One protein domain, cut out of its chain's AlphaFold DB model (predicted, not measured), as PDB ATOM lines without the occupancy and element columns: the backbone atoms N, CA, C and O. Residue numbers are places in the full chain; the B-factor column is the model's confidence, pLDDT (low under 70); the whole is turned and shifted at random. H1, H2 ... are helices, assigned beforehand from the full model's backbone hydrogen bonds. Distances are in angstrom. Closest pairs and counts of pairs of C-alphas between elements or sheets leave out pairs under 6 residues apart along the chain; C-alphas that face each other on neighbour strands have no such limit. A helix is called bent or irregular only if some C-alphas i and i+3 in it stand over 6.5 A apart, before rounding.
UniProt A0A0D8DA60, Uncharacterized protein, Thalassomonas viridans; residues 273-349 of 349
ATOM      1  N   ASP A 273     170.390 109.666 125.733       88.38
ATOM      2  CA  ASP A 273     170.747 110.383 124.502       88.38
ATOM      3  C   ASP A 273     169.528 111.053 123.843       88.38
ATOM      4  O   ASP A 273     168.761 110.413 123.117       88.38
ATOM      5  N   GLU A 274     169.367 112.361 124.068       90.69
ATOM      6  CA  GLU A 274     168.260 113.159 123.519       90.69
ATOM      7  C   GLU A 274     168.192 113.158 121.983       90.69
ATOM      8  O   GLU A 274     167.109 113.310 121.411       90.69
ATOM      9  N   THR A 275     169.312 112.927 121.287       92.12
ATOM     10  CA  THR A 275     169.331 112.906 119.811       92.12
ATOM     11  C   THR A 275     168.500 111.760 119.229       92.12
ATOM     12  O   THR A 275     168.072 111.820 118.077       92.12
ATOM     13  N   CYS A 276     168.224 110.730 120.032       93.94
ATOM     14  CA  CYS A 276     167.452 109.561 119.632       93.94
ATOM     15  C   CYS A 276     165.947 109.683 119.928       93.94
ATOM     16  O   CYS A 276     165.207 108.745 119.626       93.94
ATOM     17  N   LEU A 277     165.472 110.801 120.500       95.06
ATOM     18  CA  LEU A 277     164.083 110.940 120.966       95.06
ATOM     19  C   LEU A 277     163.038 110.665 119.879       95.06
ATOM     20  O   LEU A 277     162.075 109.953 120.148       95.06
ATOM     21  N   ASP A 278     163.230 111.159 118.652       95.62
ATOM     22  CA  ASP A 278     162.274 110.907 117.560       95.62
ATOM     23  C   ASP A 278     162.157 109.422 117.236       95.62
ATOM     24  O   ASP A 278     161.061 108.901 117.032       95.62
ATOM     25  N   TRP A 279     163.294 108.727 117.209       96.81
ATOM     26  CA  TRP A 279     163.318 107.300 116.931       96.81
ATOM     27  C   TRP A 279     162.656 106.504 118.061       96.81
ATOM     28  O   TRP A 279     161.884 105.592 117.774       96.81
ATOM     29  N   VAL A 280     162.903 106.882 119.323       97.62
ATOM     30  CA  VAL A 280     162.257 106.284 120.505       97.62
ATOM     31  C   VAL A 280     160.742 106.482 120.449       97.62
ATOM     32  O   VAL A 280     160.000 105.512 120.563       97.62
ATOM     33  N   VAL A 281     160.266 107.706 120.199       97.62
ATOM     34  CA  VAL A 281     158.828 108.005 120.088       97.62
ATOM     35  C   VAL A 281     158.187 107.262 118.913       97.62
ATOM     36  O   VAL A 281     157.051 106.806 119.023       97.62
ATOM     37  N   ALA A 282     158.903 107.071 117.801       97.50
ATOM     38  CA  ALA A 282     158.416 106.252 116.693       97.50
ATOM     39  C   ALA A 282     158.235 104.771 117.080       97.50
ATOM     40  O   ALA A 282     157.315 104.130 116.580       97.50
ATOM     41  N   GLN A 283     159.045 104.230 118.002       97.38
ATOM     42  CA  GLN A 283     158.878 102.840 118.452       97.38
ATOM     43  C   GLN A 283     157.592 102.621 119.264       97.38
ATOM     44  O   GLN A 283     157.143 101.485 119.392       97.38
ATOM     45  N   MET A 284     156.959 103.692 119.757       96.12
ATOM     46  CA  MET A 284     155.691 103.614 120.487       96.12
ATOM     47  C   MET A 284     154.501 103.190 119.618       96.12
ATOM     48  O   MET A 284     153.454 102.901 120.175       96.12
ATOM     49  N   ASP A 285     154.637 103.132 118.287       94.00
ATOM     50  CA  ASP A 285     153.590 102.594 117.398       94.00
ATOM     51  C   ASP A 285     153.539 101.060 117.378       94.00
ATOM     52  O   ASP A 285     152.589 100.481 116.848       94.00
ATOM     53  N   TYR A 286     154.564 100.391 117.912       93.12
ATOM     54  CA  TYR A 286     154.689  98.939 117.870       93.12
ATOM     55  C   TYR A 286     154.386  98.359 119.256       93.12
ATOM     56  O   TYR A 286     155.155  98.626 120.182       93.12
ATOM     57  N   PRO A 287     153.329  97.540 119.424       90.50
ATOM     58  CA  PRO A 287     152.928  97.012 120.733       90.50
ATOM     59  C   PRO A 287     154.061  96.311 121.495       90.50
ATOM     60  O   PRO A 287     154.214  96.517 122.693       90.50
ATOM     61  N   GLU A 288     154.907  95.560 120.782       91.50
ATOM     62  CA  GLU A 288     156.073  94.851 121.335       91.50
ATOM     63  C   GLU A 288     157.102  95.788 121.996       91.50
ATOM     64  O   GLU A 288     157.836  95.377 122.892       91.50
ATOM     65  N   TYR A 289     157.176  97.049 121.558       94.75
ATOM     66  CA  TYR A 289     158.200  98.004 121.989       94.75
ATOM     67  C   TYR A 289     157.637  99.224 122.700       94.75
ATOM     68  O   TYR A 289     158.416  99.986 123.271       94.75
ATOM     69  N   ALA A 290     156.323  99.441 122.681       94.56
ATOM     70  CA  ALA A 290     155.750 100.703 123.122       94.56
ATOM     71  C   ALA A 290     156.024 100.986 124.598       94.56
ATOM     72  O   ALA A 290     156.539 102.055 124.919       94.56
ATOM     73  N   ARG A 291     155.777 100.016 125.485       94.31
ATOM     74  CA  ARG A 291     156.077 100.135 126.921       94.31
ATOM     75  C   ARG A 291     157.546 100.477 127.183       94.31
ATOM     76  O   ARG A 291     157.862 101.459 127.856       94.31
ATOM     77  N   LEU A 292     158.457  99.719 126.570       95.38
ATOM     78  CA  LEU A 292     159.896  99.945 126.690       95.38
ATOM     79  C   LEU A 292     160.327 101.303 126.111       95.38
ATOM     80  O   LEU A 292     161.157 101.992 126.697       95.38
ATOM     81  N   ALA A 293     159.746 101.728 124.989       97.00
ATOM     82  CA  ALA A 293     159.986 103.042 124.406       97.00
ATOM     83  C   ALA A 293     159.498 104.174 125.320       97.00
ATOM     84  O   ALA A 293     160.186 105.187 125.454       97.00
ATOM     85  N   GLY A 294     158.360 103.980 125.996       96.06
ATOM     86  CA  GLY A 294     157.873 104.841 127.074       96.06
ATOM     87  C   GLY A 294     158.900 104.976 128.195       96.06
ATOM     88  O   GLY A 294     159.299 106.088 128.534       96.06
ATOM     89  N   GLN A 295     159.411 103.852 128.701       95.19
ATOM     90  CA  GLN A 295     160.452 103.858 129.729       95.19
ATOM     91  C   GLN A 295     161.737 104.556 129.260       95.19
ATOM     92  O   GLN A 295     162.286 105.380 129.995       95.19
ATOM     93  N   SER A 296     162.215 104.285 128.042       95.94
ATOM     94  CA  SER A 296     163.395 104.961 127.492       95.94
ATOM     95  C   SER A 296     163.176 106.466 127.345       95.94
ATOM     96  O   SER A 296     164.071 107.235 127.685       95.94
ATOM     97  N   PHE A 297     161.994 106.911 126.912       96.62
ATOM     98  CA  PHE A 297     161.640 108.333 126.872       96.62
ATOM     99  C   PHE A 297     161.709 108.973 128.266       96.62
ATOM    100  O   PHE A 297     162.314 110.038 128.423       96.62
ATOM    101  N   SER A 298     161.156 108.314 129.287       94.62
ATOM    102  CA  SER A 298     161.214 108.777 130.677       94.62
ATOM    103  C   SER A 298     162.649 108.878 131.192       94.62
ATOM    104  O   SER A 298     163.002 109.858 131.841       94.62
ATOM    105  N   LEU A 299     163.504 107.901 130.867       92.88
ATOM    106  CA  LEU A 299     164.921 107.911 131.247       92.88
ATOM    107  C   LEU A 299     165.708 109.045 130.576       92.88
ATOM    108  O   LEU A 299     166.567 109.639 131.219       92.88
ATOM    109  N   ILE A 300     165.418 109.350 129.308       92.81
ATOM    110  CA  ILE A 300     166.086 110.431 128.565       92.81
ATOM    111  C   ILE A 300     165.635 111.805 129.075       92.81
ATOM    112  O   ILE A 300     166.456 112.697 129.248       92.81
ATOM    113  N   THR A 301     164.332 111.987 129.307       92.69
ATOM    114  CA  THR A 301     163.741 113.306 129.604       92.69
ATOM    115  C   THR A 301     163.586 113.605 131.097       92.69
ATOM    116  O   THR A 301     163.322 114.748 131.471       92.69
ATOM    117  N   GLY A 302     163.687 112.589 131.957       89.88
ATOM    118  CA  GLY A 302     163.359 112.679 133.382       89.88
ATOM    119  C   GLY A 302     161.859 112.821 133.674       89.88
ATOM    120  O   GLY A 302     161.483 113.117 134.809       89.88
ATOM    121  N   ILE A 303     160.989 112.656 132.671       92.06
ATOM    122  CA  ILE A 303     159.537 112.781 132.825       92.06
ATOM    123  C   ILE A 303     158.939 111.453 133.284       92.06
ATOM    124  O   ILE A 303     159.106 110.428 132.638       92.06
ATOM    125  N   ASP A 304     158.172 111.499 134.368       89.94
ATOM    126  CA  ASP A 304     157.325 110.398 134.824       89.94
ATOM    127  C   ASP A 304     155.976 110.441 134.077       89.94
ATOM    128  O   ASP A 304     155.239 111.430 134.179       89.94
ATOM    129  N   LEU A 305     155.694 109.410 133.269       92.06
ATOM    130  CA  LEU A 305     154.518 109.368 132.390       92.06
ATOM    131  C   LEU A 305     153.214 109.273 133.179       92.06
ATOM    132  O   LEU A 305     152.265 109.990 132.853       92.06
ATOM    133  N   ASP A 306     153.175 108.447 134.223       89.62
ATOM    134  CA  ASP A 306     151.986 108.252 135.052       89.62
ATOM    135  C   ASP A 306     151.627 109.548 135.786       89.62
ATOM    136  O   ASP A 306     150.523 110.080 135.636       89.62
ATOM    137  N   LYS A 307     152.611 110.194 136.430       89.00
ATOM    138  CA  LYS A 307     152.396 111.497 137.092       89.00
ATOM    139  C   LYS A 307     151.934 112.601 136.140       89.00
ATOM    140  O   LYS A 307     151.323 113.578 136.575       89.00
ATOM    141  N   ARG A 308     152.249 112.492 134.847       91.19
ATOM    142  CA  ARG A 308     151.798 113.426 133.802       91.19
ATOM    143  C   ARG A 308     150.444 113.053 133.197       91.19
ATOM    144  O   ARG A 308     149.907 113.852 132.427       91.19
ATOM    145  N   GLY A 309     149.897 111.879 133.511       92.62
ATOM    146  CA  GLY A 309     148.710 111.333 132.856       92.62
ATOM    147  C   GLY A 309     148.950 111.022 131.375       92.62
ATOM    148  O   GLY A 309     148.056 111.204 130.542       92.62
ATOM    149  N   TRP A 310     150.178 110.639 131.021       94.81
ATOM    150  CA  TRP A 310     150.607 110.267 129.665       94.81
ATOM    151  C   TRP A 310     150.687 108.751 129.500       94.81
ATOM    152  O   TRP A 310     151.550 108.235 128.792       94.81
ATOM    153  N   VAL A 311     149.770 108.058 130.162       93.06
ATOM    154  CA  VAL A 311     149.608 106.611 130.099       93.06
ATOM    155  C   VAL A 311     148.238 106.280 129.514       93.06
ATOM    156  O   VAL A 311     147.277 107.038 129.699       93.06
ATOM    157  N   LEU A 312     148.159 105.182 128.769       89.75
ATOM    158  CA  LEU A 312     146.915 104.623 128.246       89.75
ATOM    159  C   LEU A 312     146.409 103.536 129.194       89.75
ATOM    160  O   LEU A 312     147.194 102.749 129.717       89.75
ATOM    161  N   ASN A 313     145.094 103.478 129.392       83.62
ATOM    162  CA  ASN A 313     144.445 102.377 130.096       83.62
ATOM    163  C   ASN A 313     143.904 101.319 129.121       83.62
ATOM    164  O   ASN A 313     143.760 101.570 127.923       83.62
ATOM    165  N   ASP A 314     143.544 100.151 129.656       77.38
ATOM    166  CA  ASP A 314     143.025  99.014 128.883       77.38
ATOM    167  C   ASP A 314     141.811  99.357 128.012       77.38
ATOM    168  O   ASP A 314     141.669  98.835 126.911       77.38
ATOM    169  N   ALA A 315     140.954 100.279 128.459       73.81
ATOM    170  CA  ALA A 315     139.770 100.690 127.708       73.81
ATOM    171  C   ALA A 315     140.096 101.562 126.482       73.81
ATOM    172  O   ALA A 315     139.244 101.741 125.612       73.81
ATOM    173  N   GLN A 316     141.303 102.128 126.417       75.81
ATOM    174  CA  GLN A 316     141.778 102.961 125.312       75.81
ATOM    175  C   GLN A 316     142.561 102.164 124.260       75.81
ATOM    176  O   GLN A 316     142.963 102.747 123.253       75.81
ATOM    177  N   MET A 317     142.793 100.867 124.485       77.81
ATOM    178  CA  MET A 317     143.635 100.028 123.636       77.81
ATOM    179  C   MET A 317     142.838  98.915 122.958       77.81
ATOM    180  O   MET A 317     141.938  98.311 123.539       77.81
ATOM    181  N   ASP A 318     143.209  98.608 121.716       79.62
ATOM    182  CA  ASP A 318     142.613  97.500 120.974       79.62
ATOM    183  C   ASP A 318     143.070  96.146 121.540       79.62
ATOM    184  O   ASP A 318     144.183  96.005 122.049       79.62
ATOM    185  N   GLN A 319     142.253  95.098 121.369       75.12
ATOM    186  CA  GLN A 319     142.563  93.743 121.860       75.12
ATOM    187  C   GLN A 319     143.920  93.206 121.381       75.12
ATOM    188  O   GLN A 319     144.557  92.433 122.090       75.12
ATOM    189  N   ALA A 320     144.375  93.625 120.196       75.06
ATOM    190  CA  ALA A 320     145.681  93.242 119.674       75.06
ATOM    191  C   ALA A 320     146.838  93.762 120.543       75.06
ATOM    192  O   ALA A 320     147.832  93.066 120.667       75.06
ATOM    193  N   TRP A 321     146.708  94.939 121.164       79.75
ATOM    194  CA  TRP A 321     147.712  95.498 122.079       79.75
ATOM    195  C   TRP A 321     147.697  94.786 123.430       79.75
ATOM    196  O   TRP A 321     148.749  94.452 123.966       79.75
ATOM    197  N   LEU A 322     146.499  94.479 123.934       76.75
ATOM    198  CA  LEU A 322     146.306  93.749 125.190       76.75
ATOM    199  C   LEU A 322     146.820  92.301 125.137       76.75
ATOM    200  O   LEU A 322     147.035  91.693 126.177       76.75
ATOM    201  N   ALA A 323     147.026  91.748 123.939       80.31
ATOM    202  CA  ALA A 323     147.581  90.411 123.751       80.31
ATOM    203  C   ALA A 323     149.109  90.331 123.958       80.31
ATOM    204  O   ALA A 323     149.651  89.228 123.918       80.31
ATOM    205  N   TYR A 324     149.800  91.463 124.152       77.56
ATOM    206  CA  TYR A 324     151.245  91.503 124.395       77.56
ATOM    207  C   TYR A 324     151.556  91.596 125.897       77.56
ATOM    208  O   TYR A 324     151.297  92.610 126.553       77.56
ATOM    209  N   ASP A 325     152.187  90.543 126.410       77.81
ATOM    210  CA  ASP A 325     152.612  90.349 127.802       77.81
ATOM    211  C   ASP A 325     154.070  90.782 128.057       77.81
ATOM    212  O   ASP A 325     154.612  90.617 129.147       77.81
ATOM    213  N   PHE A 326     154.744  91.375 127.066       82.25
ATOM    214  CA  PHE A 326     156.085  91.913 127.279       82.25
ATOM    215  C   PHE A 326     156.042  93.184 128.133       82.25
ATOM    216  O   PHE A 326     155.241  94.094 127.899       82.25
ATOM    217  N   ASP A 327     156.955  93.239 129.106       88.44
ATOM    218  CA  ASP A 327     157.171  94.367 130.012       88.44
ATOM    219  C   ASP A 327     155.916  94.812 130.794       88.44
ATOM    220  O   ASP A 327     155.700  96.004 130.972       88.44
ATOM    221  N   GLU A 328     155.083  93.885 131.289       86.12
ATOM    222  CA  GLU A 328     153.806  94.206 131.975       86.12
ATOM    223  C   GLU A 328     153.933  95.142 133.185       86.12
ATOM    224  O   GLU A 328     152.957  95.760 133.601       86.12
ATOM    225  N   THR A 329     155.131  95.252 133.762       85.75
ATOM    226  CA  THR A 329     155.426  96.173 134.866       85.75
ATOM    227  C   THR A 329     155.585  97.628 134.419       85.75
ATOM    228  O   THR A 329     155.738  98.503 135.269       85.75
ATOM    229  N   LEU A 330     155.596  97.891 133.111       89.94
ATOM    230  CA  LEU A 330     155.731  99.215 132.514       89.94
ATOM    231  C   LEU A 330     154.391  99.710 131.960       89.94
ATOM    232  O   LEU A 330     153.599  98.953 131.395       89.94
ATOM    233  N   ASP A 331     154.188 101.021 132.048       89.25
ATOM    234  CA  ASP A 331     152.985 101.664 131.535       89.25
ATOM    235  C   ASP A 331     152.953 101.718 130.003       89.25
ATOM    236  O   ASP A 331     153.977 101.875 129.329       89.25
ATOM    237  N   TRP A 332     151.744 101.676 129.442       92.38
ATOM    238  CA  TRP A 332     151.518 101.973 128.030       92.38
ATOM    239  C   TRP A 332     151.608 103.480 127.775       92.38
ATOM    240  O   TRP A 332     150.799 104.226 128.328       92.38
ATOM    241  N   PRO A 333     152.532 103.972 126.931       94.88
ATOM    242  CA  PRO A 333     152.679 105.407 126.718       94.88
ATOM    243  C   PRO A 333     151.581 105.992 125.818       94.88
ATOM    244  O   PRO A 333     151.264 105.465 124.753       94.88
ATOM    245  N   ASP A 334     151.076 107.169 126.183       95.38
ATOM    246  CA  ASP A 334     150.227 107.995 125.319       95.38
ATOM    247  C   ASP A 334     151.102 108.790 124.336       95.38
ATOM    248  O   ASP A 334     151.513 109.933 124.585       95.38
ATOM    249  N   LYS A 335     151.401 108.167 123.190       95.31
ATOM    250  CA  LYS A 335     152.254 108.750 122.144       95.31
ATOM    251  C   LYS A 335     151.757 110.121 121.669       95.31
ATOM    252  O   LYS A 335     152.575 110.984 121.338       95.31
ATOM    253  N   VAL A 336     150.441 110.347 121.631       94.69
ATOM    254  CA  VAL A 336     149.856 111.609 121.147       94.69
ATOM    255  C   VAL A 336     150.255 112.754 122.073       94.69
ATOM    256  O   VAL A 336     150.781 113.771 121.607       94.69
ATOM    257  N   LYS A 337     150.080 112.576 123.388       95.88
ATOM    258  CA  LYS A 337     150.488 113.579 124.384       95.88
ATOM    259  C   LYS A 337     151.998 113.798 124.392       95.88
ATOM    260  O   LYS A 337     152.443 114.947 124.417       95.88
ATOM    261  N   ILE A 338     152.776 112.717 124.310       96.31
ATOM    262  CA  ILE A 338     154.243 112.773 124.269       96.31
ATOM    263  C   ILE A 338     154.726 113.569 123.048       96.31
ATOM    264  O   ILE A 338     155.557 114.467 123.180       96.31
ATOM    265  N   THR A 339     154.164 113.303 121.867       95.38
ATOM    266  CA  THR A 339     154.536 113.994 120.622       95.38
ATOM    267  C   THR A 339     154.184 115.482 120.683       95.38
ATOM    268  O   THR A 339     155.014 116.325 120.347       95.38
ATOM    269  N   ALA A 340     152.986 115.826 121.172       94.25
ATOM    270  CA  ALA A 340     152.563 117.219 121.336       94.25
ATOM    271  C   ALA A 340     153.482 118.000 122.292       94.25
ATOM    272  O   ALA A 340     153.825 119.166 122.045       94.25
ATOM    273  N   TRP A 341     153.919 117.351 123.375       94.56
ATOM    274  CA  TRP A 341     154.911 117.920 124.277       94.56
ATOM    275  C   TRP A 341     156.265 118.101 123.588       94.56
ATOM    276  O   TRP A 341     156.829 119.190 123.674       94.56
ATOM    277  N   LEU A 342     156.756 117.093 122.861       91.75
ATOM    278  CA  LEU A 342     158.060 117.142 122.197       91.75
ATOM    279  C   LEU A 342     158.139 118.291 121.180       91.75
ATOM    280  O   LEU A 342     159.130 119.020 121.146       91.75
ATOM    281  N   THR A 343     157.075 118.520 120.403       91.38
ATOM    282  CA  THR A 343     156.973 119.686 119.509       91.38
ATOM    283  C   THR A 343     157.037 121.003 120.286       91.38
ATOM    284  O   THR A 343     157.738 121.929 119.889       91.38
ATOM    285  N   SER A 344     156.338 121.091 121.420       89.81
ATOM    286  CA  SER A 344     156.333 122.295 122.259       89.81
ATOM    287  C   SER A 344     157.681 122.553 122.941       89.81
ATOM    288  O   SER A 344     158.069 123.707 123.099       89.81
ATOM    289  N   TYR A 345     158.384 121.493 123.347       87.38
ATOM    290  CA  TYR A 345     159.711 121.544 123.963       87.38
ATOM    291  C   TYR A 345     160.755 122.096 122.984       87.38
ATOM    292  O   TYR A 345     161.448 123.054 123.311       87.38
ATOM    293  N   ARG A 346     160.766 121.588 121.746       85.69
ATOM    294  CA  ARG A 346     161.659 122.032 120.655       85.69
ATOM    295  C   ARG A 346     161.408 123.445 120.141       85.69
ATOM    296  O   ARG A 346     162.246 124.009 119.461       85.69
ATOM    297  N   ASN A 347     160.233 124.010 120.401       81.00
ATOM    298  CA  ASN A 347     159.948 125.397 120.032       81.00
ATOM    299  C   ASN A 347     160.439 126.395 121.095       81.00
ATOM    300  O   ASN A 347     160.423 127.600 120.853       81.00
ATOM    301  N   LYS A 348     160.815 125.916 122.288       75.62
ATOM    302  CA  LYS A 348     161.262 126.741 123.423       75.62
ATOM    303  C   LYS A 348     162.779 126.713 123.636       75.62
ATOM    304  O   LYS A 348     163.284 127.567 124.365       75.62
ATOM    305  N   HIS A 349     163.464 125.757 123.020       63.22
ATOM    306  CA  HIS A 349     164.903 125.510 123.078       63.22
ATOM    307  C   HIS A 349     165.404 125.274 121.662       63.22
ATOM    308  O   HIS A 349     166.511 125.765 121.350       63.22
TER     309      HIS A 349
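AT A GLANCE: This is residues 273 to 349 of the 349 residues of an uncharacterized protein of Thalassomonas viridans (UniProt A0A0D8DA60). A hairpin of two helices, H1 and H2, has a third helix, H4, running at a small angle to H1, and H4's last residues and the tail after it, 343 to 349, stick out at one end. Two long links, residues 302 to 318 and 323 to 334, lead to the short H3 near the other end and back. The printed part has 77 residues with four named helices, in the order H1, H2, H3, H4, and no named strand; the class is all helix. The whole is compact, with a radius of gyration of the C-alphas of 12.2 A, and elongated, spanning 39 by 21 by 18 A.

IN THESE COORDINATES: H1, residues 274 to 283, begins at C-alpha 274 (168.260, 113.159, 123.519) and is 14.8 A long; it is irregular, with C-alphas 275 and 278 7.7 A apart. H2, residues 287 to 301, is 21.5 A long and irregular, with C-alphas 288 and 291 7.7 A apart. H3, residues 319 to 322, has four residues. H4, residues 335 to 346, is 16.3 A long and ends at C-alpha 346 (161.659, 122.032, 120.655).

HOW THE PARTS SIT: H1 and H2 touch as a hairpin, opposite ways at a shallow tilt of 21 degrees; their closest C-alphas, Val 280 and Ala 293, are 5.6 A apart. H1 and H4 only just touch, with 3 pairs of C-alphas within 8 A, through residues 335 to 339 of H4 alone; the closest C-alphas, Val 281 and Lys 335, are 6.9 A apart. They run opposite ways at a shallow tilt of 23 degrees. H2 and H4 are near each other. H2 and H3 are close but not clearly touching, with the closest C-alphas, Pro 287 and Trp 321, 5.6 A apart. H3 is apart from H1 and H4. Every O i to N i+4 pair is within hydrogen-bond range in H4, against 4 of 6 in H1 and 9 of 11 in H2; H3 is too short for such a pair.

THE WHOLE: The two C-alphas farthest apart, Ala 323 and His 349, are 39.1 A apart. The printed part has no cut; the link from H1 to H2 is tight, and those from H2 to H3 and H3 to H4 are long. The mean pLDDT of the printed part is 89.5, and residue 349, the chain's last, is under 70.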